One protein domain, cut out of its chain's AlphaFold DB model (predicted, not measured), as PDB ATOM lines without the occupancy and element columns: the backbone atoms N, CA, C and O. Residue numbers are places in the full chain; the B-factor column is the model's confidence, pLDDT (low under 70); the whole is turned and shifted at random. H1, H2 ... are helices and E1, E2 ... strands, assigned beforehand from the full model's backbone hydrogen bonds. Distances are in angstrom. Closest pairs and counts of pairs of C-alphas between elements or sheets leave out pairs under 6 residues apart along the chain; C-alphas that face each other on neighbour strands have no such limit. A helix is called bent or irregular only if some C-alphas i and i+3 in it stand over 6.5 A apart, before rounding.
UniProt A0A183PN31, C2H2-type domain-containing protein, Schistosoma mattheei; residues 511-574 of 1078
ATOM      1  N   TYR A 511      48.653 -10.144 100.107       89.38
ATOM      2  CA  TYR A 511      49.077 -11.054  99.023       89.38
ATOM      3  C   TYR A 511      48.062 -12.125  98.567       89.38
ATOM      4  O   TYR A 511      48.326 -12.844  97.607       89.38
ATOM      5  N   ARG A 512      46.886 -12.222  99.204       94.69
ATOM      6  CA  ARG A 512      45.776 -13.126  98.835       94.69
ATOM      7  C   ARG A 512      46.184 -14.609  98.728       94.69
ATOM      8  O   ARG A 512      46.099 -15.180  97.637       94.69
ATOM      9  N   PRO A 513      46.597 -15.245  99.840       96.50
ATOM     10  CA  PRO A 513      47.054 -16.635  99.830       96.50
ATOM     11  C   PRO A 513      45.943 -17.640  99.493       96.50
ATOM     12  O   PRO A 513      46.237 -18.732  99.025       96.50
ATOM     13  N   PHE A 514      44.663 -17.303  99.678       97.88
ATOM     14  CA  PHE A 514      43.562 -18.222  99.382       97.88
ATOM     15  C   PHE A 514      43.137 -18.118  97.911       97.88
ATOM     16  O   PHE A 514      42.803 -17.032  97.429       97.88
ATOM     17  N   LYS A 515      43.105 -19.259  97.217       97.25
ATOM     18  CA  LYS A 515      42.853 -19.424  95.778       97.25
ATOM     19  C   LYS A 515      41.764 -20.478  95.543       97.25
ATOM     20  O   LYS A 515      41.799 -21.554  96.123       97.25
ATOM     21  N   CYS A 516      40.815 -20.199  94.657       98.06
ATOM     22  CA  CYS A 516      39.863 -21.196  94.161       98.06
ATOM     23  C   CYS A 516      40.570 -22.172  93.210       98.06
ATOM     24  O   CYS A 516      41.191 -21.719  92.244       98.06
ATOM     25  N   SER A 517      40.451 -23.482  93.442       97.25
ATOM     26  CA  SER A 517      41.057 -24.505  92.577       97.25
ATOM     27  C   SER A 517      40.560 -24.435  91.125       97.25
ATOM     28  O   SER A 517      41.364 -24.563  90.207       97.25
ATOM     29  N   VAL A 518      39.268 -24.157  90.912       96.31
ATOM     30  CA  VAL A 518      38.611 -24.254  89.594       96.31
ATOM     31  C   VAL A 518      38.912 -23.072  88.668       96.31
ATOM     32  O   VAL A 518      39.259 -23.278  87.510       96.31
ATOM     33  N   CYS A 519      38.787 -21.826  89.142       95.56
ATOM     34  CA  CYS A 519      39.002 -20.633  88.302       95.56
ATOM     35  C   CYS A 519      40.169 -19.735  88.747       95.56
ATOM     36  O   CYS A 519      40.362 -18.646  88.205       95.56
ATOM     37  N   GLY A 520      40.939 -20.137  89.764       95.31
ATOM     38  CA  GLY A 520      42.080 -19.364  90.259       95.31
ATOM     39  C   GLY A 520      41.720 -18.045  90.959       95.31
ATOM     40  O   GLY A 520      42.609 -17.225  91.187       95.31
ATOM     41  N   HIS A 521      40.448 -17.801  91.304       96.19
ATOM     42  CA  HIS A 521      40.029 -16.597  92.033       96.19
ATOM     43  C   HIS A 521      40.742 -16.487  93.386       96.19
ATOM     44  O   HIS A 521      40.641 -17.407  94.194       96.19
ATOM     45  N   ARG A 522      41.407 -15.353  93.662       96.75
ATOM     46  CA  ARG A 522      42.130 -15.121  94.920       96.75
ATOM     47  C   ARG A 522      41.540 -14.020  95.796       96.75
ATOM     48  O   ARG A 522      41.278 -12.901  95.329       96.75
ATOM     49  N   SER A 523      41.484 -14.317  97.091       96.44
ATOM     50  CA  SER A 523      41.041 -13.418  98.161       96.44
ATOM     51  C   SER A 523      41.965 -13.519  99.376       96.44
ATOM     52  O   SER A 523      42.726 -14.471  99.519       96.44
ATOM     53  N   ASN A 524      41.911 -12.526 100.266       95.62
ATOM     54  CA  ASN A 524      42.728 -12.540 101.483       95.62
ATOM     55  C   ASN A 524      42.142 -13.394 102.621       95.62
ATOM     56  O   ASN A 524      42.812 -13.619 103.619       95.62
ATOM     57  N   TRP A 525      40.913 -13.891 102.475       95.06
ATOM     58  CA  TRP A 525      40.223 -14.653 103.511       95.06
ATOM     59  C   TRP A 525      39.728 -15.991 102.944       95.06
ATOM     60  O   TRP A 525      39.121 -16.018 101.871       95.06
ATOM     61  N   LYS A 526      39.918 -17.097 103.680       95.62
ATOM     62  CA  LYS A 526      39.454 -18.443 103.278       95.62
ATOM     63  C   LYS A 526      37.940 -18.466 103.001       95.62
ATOM     64  O   LYS A 526      37.490 -19.088 102.040       95.62
ATOM     65  N   TRP A 527      37.162 -17.720 103.795       95.88
ATOM     66  CA  TRP A 527      35.702 -17.634 103.667       95.88
ATOM     67  C   TRP A 527      35.232 -16.907 102.395       95.88
ATOM     68  O   TRP A 527      34.209 -17.299 101.838       95.88
ATOM     69  N   ASP A 528      35.973 -15.907 101.891       97.12
ATOM     70  CA  ASP A 528      35.649 -15.238 100.620       97.12
ATOM     71  C   ASP A 528      35.727 -16.235  99.458       97.12
ATOM     72  O   ASP A 528      34.841 -16.275  98.602       97.12
ATOM     73  N   VAL A 529      36.779 -17.062  99.437       97.31
ATOM     74  CA  VAL A 529      36.982 -18.068  98.387       97.31
ATOM     75  C   VAL A 529      35.961 -19.198  98.517       97.31
ATOM     76  O   VAL A 529      35.353 -19.568  97.517       97.31
ATOM     77  N   GLY A 530      35.688 -19.684  99.734       97.44
ATOM     78  CA  GLY A 530      34.642 -20.685  99.982       97.44
ATOM     79  C   GLY A 530      33.247 -20.200  99.567       97.44
ATOM     80  O   GLY A 530      32.495 -20.925  98.915       97.44
ATOM     81  N   LYS A 531      32.916 -18.933  99.852       97.50
ATOM     82  CA  LYS A 531      31.691 -18.283  99.365       97.50
ATOM     83  C   LYS A 531      31.672 -18.198  97.839       97.50
ATOM     84  O   LYS A 531      30.658 -18.531  97.233       97.50
ATOM     85  N   HIS A 532      32.775 -17.784  97.218       97.56
ATOM     86  CA  HIS A 532      32.907 -17.729  95.764       97.56
ATOM     87  C   HIS A 532      32.707 -19.113  95.114       97.56
ATOM     88  O   HIS A 532      31.918 -19.215  94.179       97.56
ATOM     89  N   ILE A 533      33.314 -20.181  95.642       97.81
ATOM     90  CA  ILE A 533      33.115 -21.564  95.170       97.81
ATOM     91  C   ILE A 533      31.639 -21.960  95.269       97.81
ATOM     92  O   ILE A 533      31.054 -22.431  94.294       97.81
ATOM     93  N   LYS A 534      30.999 -21.698  96.415       97.25
ATOM     94  CA  LYS A 534      29.582 -22.017  96.638       97.25
ATOM     95  C   LYS A 534      28.626 -21.211  95.743       97.25
ATOM     96  O   LYS A 534      27.514 -21.665  95.496       97.25
ATOM     97  N   GLN A 535      29.040 -20.038  95.252       97.19
ATOM     98  CA  GLN A 535      28.228 -19.155  94.400       97.19
ATOM     99  C   GLN A 535      28.497 -19.282  92.890       97.19
ATOM    100  O   GLN A 535      27.587 -19.024  92.109       97.19
ATOM    101  N   ILE A 536      29.720 -19.631  92.476       97.00
ATOM    102  CA  ILE A 536      30.161 -19.643  91.064       97.00
ATOM    103  C   ILE A 536      30.410 -21.063  90.541       97.00
ATOM    104  O   ILE A 536      30.276 -21.305  89.345       97.00
ATOM    105  N   HIS A 537      30.736 -22.005  91.427       95.44
ATOM    106  CA  HIS A 537      31.005 -23.407  91.091       95.44
ATOM    107  C   HIS A 537      30.030 -24.369  91.793       95.44
ATOM    108  O   HIS A 537      30.290 -25.562  91.877       95.44
ATOM    109  N   ASN A 538      28.917 -23.856  92.332       94.56
ATOM    110  CA  ASN A 538      27.870 -24.604  93.046       94.56
ATOM    111  C   ASN A 538      28.338 -25.429  94.268       94.56
ATOM    112  O   ASN A 538      27.542 -26.168  94.841       94.56
ATOM    113  N   GLY A 539      29.587 -25.261  94.715       93.00
ATOM    114  CA  GLY A 539      30.229 -26.098  95.737       93.00
ATOM    115  C   GLY A 539      31.305 -27.044  95.187       93.00
ATOM    116  O   GLY A 539      32.147 -27.489  95.957       93.00
ATOM    117  N   ASN A 540      31.345 -27.282  93.874       91.38
ATOM    118  CA  ASN A 540      32.345 -28.117  93.212       91.38
ATOM    119  C   ASN A 540      33.667 -27.344  93.077       91.38
ATOM    120  O   ASN A 540      33.954 -26.764  92.034       91.38
ATOM    121  N   GLY A 541      34.461 -27.288  94.142       92.62
ATOM    122  CA  GLY A 541      35.777 -26.652  94.144       92.62
ATOM    123  C   GLY A 541      36.363 -26.533  95.547       92.62
ATOM    124  O   GLY A 541      35.662 -26.701  96.541       92.62
ATOM    125  N   GLU A 542      37.648 -26.200  95.633       96.12
ATOM    126  CA  GLU A 542      38.385 -26.157  96.897       96.12
ATOM    127  C   GLU A 542      39.132 -24.828  97.080       96.12
ATOM    128  O   GLU A 542      39.535 -24.172  96.112       96.12
ATOM    129  N   VAL A 543      39.316 -24.424  98.340       97.19
ATOM    130  CA  VAL A 543      40.155 -23.283  98.720       97.19
ATOM    131  C   VAL A 543      41.602 -23.740  98.912       97.19
ATOM    132  O   VAL A 543      42.042 -24.000 100.031       97.19
ATOM    133  N   GLN A 544      42.352 -23.780  97.812       96.81
ATOM    134  CA  GLN A 544      43.804 -23.934  97.843       96.81
ATOM    135  C   GLN A 544      44.415 -22.784  98.655       96.81
ATOM    136  O   GLN A 544      44.107 -21.612  98.418       96.81
ATOM    137  N   THR A 545      45.273 -23.115  99.617       96.94
ATOM    138  CA  THR A 545      46.031 -22.127 100.394       96.94
ATOM    139  C   THR A 545      47.464 -22.138  99.890       96.94
ATOM    140  O   THR A 545      48.154 -23.144  99.995       96.94
ATOM    141  N   LEU A 546      47.874 -21.032  99.284       94.75
ATOM    142  CA  LEU A 546      49.203 -20.833  98.722       94.75
ATOM    143  C   LEU A 546      50.173 -20.478  99.847       94.75
ATOM    144  O   LEU A 546      49.795 -19.765 100.783       94.75
ATOM    145  N   SER A 547      51.434 -20.898  99.725       95.50
ATOM    146  CA  SER A 547      52.480 -20.408 100.628       95.50
ATOM    147  C   SER A 547      52.587 -18.881 100.532       95.50
ATOM    148  O   SER A 547      52.319 -18.296  99.479       95.50
ATOM    149  N   LEU A 548      52.989 -18.209 101.617       91.81
ATOM    150  CA  LEU A 548      53.093 -16.743 101.633       91.81
ATOM    151  C   LEU A 548      54.022 -16.221 100.520       91.81
ATOM    152  O   LEU A 548      53.755 -15.176  99.925       91.81
ATOM    153  N   GLU A 549      55.065 -16.987 100.196       91.69
ATOM    154  CA  GLU A 549      56.053 -16.635  99.180       91.69
ATOM    155  C   GLU A 549      55.616 -16.974  97.746       91.69
ATOM    156  O   GLU A 549      55.907 -16.235  96.807       91.69
ATOM    157  N   GLU A 550      54.848 -18.046  97.534       93.62
ATOM    158  CA  GLU A 550      54.157 -18.241  96.254       93.62
ATOM    159  C   GLU A 550      53.113 -17.135  96.035       93.62
ATOM    160  O   GLU A 550      53.045 -16.548  94.952       93.62
ATOM    161  N   ALA A 551      52.325 -16.808  97.067       95.25
ATOM    162  CA  ALA A 551      51.301 -15.769  97.025       95.25
ATOM    163  C   ALA A 551      51.897 -14.407  96.634       95.25
ATOM    164  O   ALA A 551      51.354 -13.758  95.739       95.25
ATOM    165  N   ARG A 552      53.047 -14.031  97.220       94.44
ATOM    166  CA  ARG A 552      53.865 -12.874  96.811       94.44
ATOM    167  C   ARG A 552      54.278 -12.950  95.344       94.44
ATOM    168  O   ARG A 552      53.827 -12.119  94.559       94.44
ATOM    169  N   ARG A 553      55.059 -13.959  94.941       94.69
ATOM    170  CA  ARG A 553      55.589 -14.078  93.564       94.69
ATOM    171  C   ARG A 553      54.500 -14.057  92.485       94.69
ATOM    172  O   ARG A 553      54.714 -13.551  91.386       94.69
ATOM    173  N   THR A 554      53.304 -14.557  92.795       94.19
ATOM    174  CA  THR A 554      52.205 -14.697  91.825       94.19
ATOM    175  C   THR A 554      51.093 -13.638  91.943       94.19
ATOM    176  O   THR A 554      50.174 -13.638  91.115       94.19
ATOM    177  N   ILE A 555      51.149 -12.688  92.894       94.12
ATOM    178  CA  ILE A 555      50.090 -11.667  93.052       94.12
ATOM    179  C   ILE A 555      49.968 -10.752  91.827       94.12
ATOM    180  O   ILE A 555      48.854 -10.413  91.421       94.12
ATOM    181  N   HIS A 556      51.090 -10.388  91.198       92.69
ATOM    182  CA  HIS A 556      51.103  -9.537  90.006       92.69
ATOM    183  C   HIS A 556      50.478 -10.249  88.794       92.69
ATOM    184  O   HIS A 556      49.615  -9.686  88.116       92.69
ATOM    185  N   GLN A 557      50.818 -11.525  88.585       92.38
ATOM    186  CA  GLN A 557      50.211 -12.365  87.546       92.38
ATOM    187  C   GLN A 557      48.690 -12.497  87.747       92.38
ATOM    188  O   GLN A 557      47.922 -12.333  86.796       92.38
ATOM    189  N   TYR A 558      48.235 -12.712  88.989       94.38
ATOM    190  CA  TYR A 558      46.807 -12.749  89.321       94.38
ATOM    191  C   TYR A 558      46.106 -11.405  89.050       94.38
ATOM    192  O   TYR A 558      45.042 -11.382  88.426       94.38
ATOM    193  N   LYS A 559      46.705 -10.280  89.473       92.81
ATOM    194  CA  LYS A 559      46.196  -8.923  89.197       92.81
ATOM    195  C   LYS A 559      46.019  -8.697  87.689       92.81
ATOM    196  O   LYS A 559      44.970  -8.206  87.275       92.81
ATOM    197  N   ASN A 560      46.985  -9.113  86.871       90.94
ATOM    198  CA  ASN A 560      46.947  -8.925  85.418       90.94
ATOM    199  C   ASN A 560      45.930  -9.837  84.719       90.94
ATOM    200  O   ASN A 560      45.108  -9.330  83.953       90.94
ATOM    201  N   ARG A 561      45.865 -11.133  85.060       90.25
ATOM    202  CA  ARG A 561      44.829 -12.037  84.521       90.25
ATOM    203  C   ARG A 561      43.414 -11.562  84.884       90.25
ATOM    204  O   ARG A 561      42.504 -11.597  84.058       90.25
ATOM    205  N   ARG A 562      43.222 -11.030  86.100       87.88
ATOM    206  CA  ARG A 562      41.941 -10.440  86.528       87.88
ATOM    207  C   ARG A 562      41.586  -9.162  85.758       87.88
ATOM    208  O   ARG A 562      40.415  -8.979  85.436       87.88
ATOM    209  N   ARG A 563      42.561  -8.298  85.442       89.38
ATOM    210  CA  ARG A 563      42.356  -7.138  84.549       89.38
ATOM    211  C   ARG A 563      41.894  -7.609  83.165       89.38
ATOM    212  O   ARG A 563      40.851  -7.162  82.704       89.38
ATOM    213  N   GLN A 564      42.601  -8.564  82.556       86.38
ATOM    214  CA  GLN A 564      42.277  -9.109  81.227       86.38
ATOM    215  C   GLN A 564      40.840  -9.652  81.142       86.38
ATOM    216  O   GLN A 564      40.095  -9.238  80.254       86.38
ATOM    217  N   HIS A 565      40.396 -10.470  82.104       80.62
ATOM    218  CA  HIS A 565      39.005 -10.949  82.139       80.62
ATOM    219  C   HIS A 565      37.968  -9.817  82.294       80.62
ATOM    220  O   HIS A 565      36.879  -9.901  81.729       80.62
ATOM    221  N   HIS A 566      38.285  -8.732  83.014       79.94
ATOM    222  CA  HIS A 566      37.398  -7.564  83.088       79.94
ATOM    223  C   HIS A 566      37.328  -6.768  81.770       79.94
ATOM    224  O   HIS A 566      36.278  -6.191  81.485       79.94
ATOM    225  N   HIS A 567      38.390  -6.755  80.955       77.38
ATOM    226  CA  HIS A 567      38.353  -6.165  79.611       77.38
ATOM    227  C   HIS A 567      37.586  -7.052  78.618       77.38
ATOM    228  O   HIS A 567      36.711  -6.548  77.918       77.38
ATOM    229  N   GLN A 568      37.838  -8.365  78.611       74.25
ATOM    230  CA  GLN A 568      37.124  -9.322  77.753       74.25
ATOM    231  C   GLN A 568      35.609  -9.286  77.998       74.25
ATOM    232  O   GLN A 568      34.849  -9.110  77.050       74.25
ATOM    233  N   ASN A 569      35.173  -9.331  79.262       70.19
ATOM    234  CA  ASN A 569      33.745  -9.279  79.600       70.19
ATOM    235  C   ASN A 569      33.074  -7.943  79.219       70.19
ATOM    236  O   ASN A 569      31.867  -7.911  79.004       70.19
ATOM    237  N   ARG A 570      33.825  -6.834  79.129       66.00
ATOM    238  CA  ARG A 570      33.285  -5.559  78.619       66.00
ATOM    239  C   ARG A 570      33.127  -5.563  77.102       66.00
ATOM    240  O   ARG A 570      32.167  -4.989  76.606       66.00
ATOM    241  N   LEU A 571      34.044  -6.199  76.375       66.25
ATOM    242  CA  LEU A 571      33.967  -6.301  74.917       66.25
ATOM    243  C   LEU A 571      32.849  -7.260  74.480       66.25
ATOM    244  O   LEU A 571      32.120  -6.937  73.547       66.25
ATOM    245  N   SER A 572      32.632  -8.366  75.206       62.09
ATOM    246  CA  SER A 572      31.518  -9.288  74.936       62.09
ATOM    247  C   SER A 572      30.136  -8.662  75.143       62.09
ATOM    248  O   SER A 572      29.205  -9.001  74.417       62.09
ATOM    249  N   ASP A 573      30.000  -7.741  76.105       53.78
ATOM    250  CA  ASP A 573      28.742  -7.026  76.375       53.78
ATOM    251  C   ASP A 573      28.435  -5.941  75.314       53.78
ATOM    252  O   ASP A 573      27.283  -5.529  75.187       53.78
ATOM    253  N   LEU A 574      29.433  -5.491  74.532       61.12
ATOM    254  CA  LEU A 574      29.245  -4.556  73.410       61.12
ATOM    255  C   LEU A 574      29.021  -5.261  72.060       61.12
ATOM    256  O   LEU A 574      28.413  -4.673  71.167       61.12
TER     257      LEU A 574
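Overview. This is residues 511 to 574 of the 1078 residues of the protein "C2H2-type domain-containing protein" of Schistosoma mattheei (UniProt A0A183PN31). A small head, made of a short two-strand ribbon, E1 and E2, with the helix H1 packed on it, is joined at one corner to a long kinked helix, H2, whose residues 563 to 574 stick out free as an arm. In the head, the loop after E1 folds back so that residues 522 to 523 pair with residues 514 to 515 of E1. The printed part has 64 residues, with two named strands and two named helices in the order E1, H1, E2, H2; the sheet has the order E1 - E2, antiparallel, and the class is mostly helix. The whole is only just compact, close to loose, with a radius of gyration of the C-alphas of 12.5 A, and its outline is flat, with spans of 38 by 29 by 15 A.

Arrangement. Start at E1, residues 514 to 516, and look for its antiparallel neighbour E2, residues 543 to 545; their directions differ by 141 degrees. C-alphas 514 and 545 face each other at 4.7 A, and N 515 and O 544, like N 544 and O 515, are within hydrogen-bond range at 2.8 A. Next find H1, residues 526 to 536: its closest C-alphas to E1 are those of Lys 526 and Phe 514, 5.7 A apart. Toward E2 the closest C-alphas are those of Val 529 and Val 543, 6.1 A apart. H2, residues 548 to 574, is apart from H1, and only just apart from E1, with the closest C-alphas at 8.5 A. Every O i to N i+4 pair is within hydrogen-bond range in H1; in H2 it is 21 of 23.

Along the chain. Find C-alpha 514 at (43.562, -18.222, 99.382), where E1 begins; it ends at Cys 516. H1 runs from Lys 526 at (39.454, -18.443, 103.278) to Ile 536, 15.4 A from first to last C-alpha. E2 runs from Val 543 to Thr 545. H2 begins at Leu 548 and ends at C-alpha 574, (29.245, -4.556, 73.410), with 38.9 A between its first and last C-alphas. Look near residue 555 for its kink of 47 degrees; H2 is irregular there, with C-alphas 553 and 556 7.3 A apart.

Size, cuts and confidence. The C-alphas of Ser 547 and Leu 574, 39.1 A apart, are the two farthest apart. Without residues 563 to 574, the body of 52 residues spans 30 by 19 by 13 A. The printed part has no cut. The link from E2 to H2 is tight, those from E1 to H1 and from H1 to E2 are short, and no link is long. The mean pLDDT of the printed part is 90.8; look at residues 570 to 574 for the values under 70.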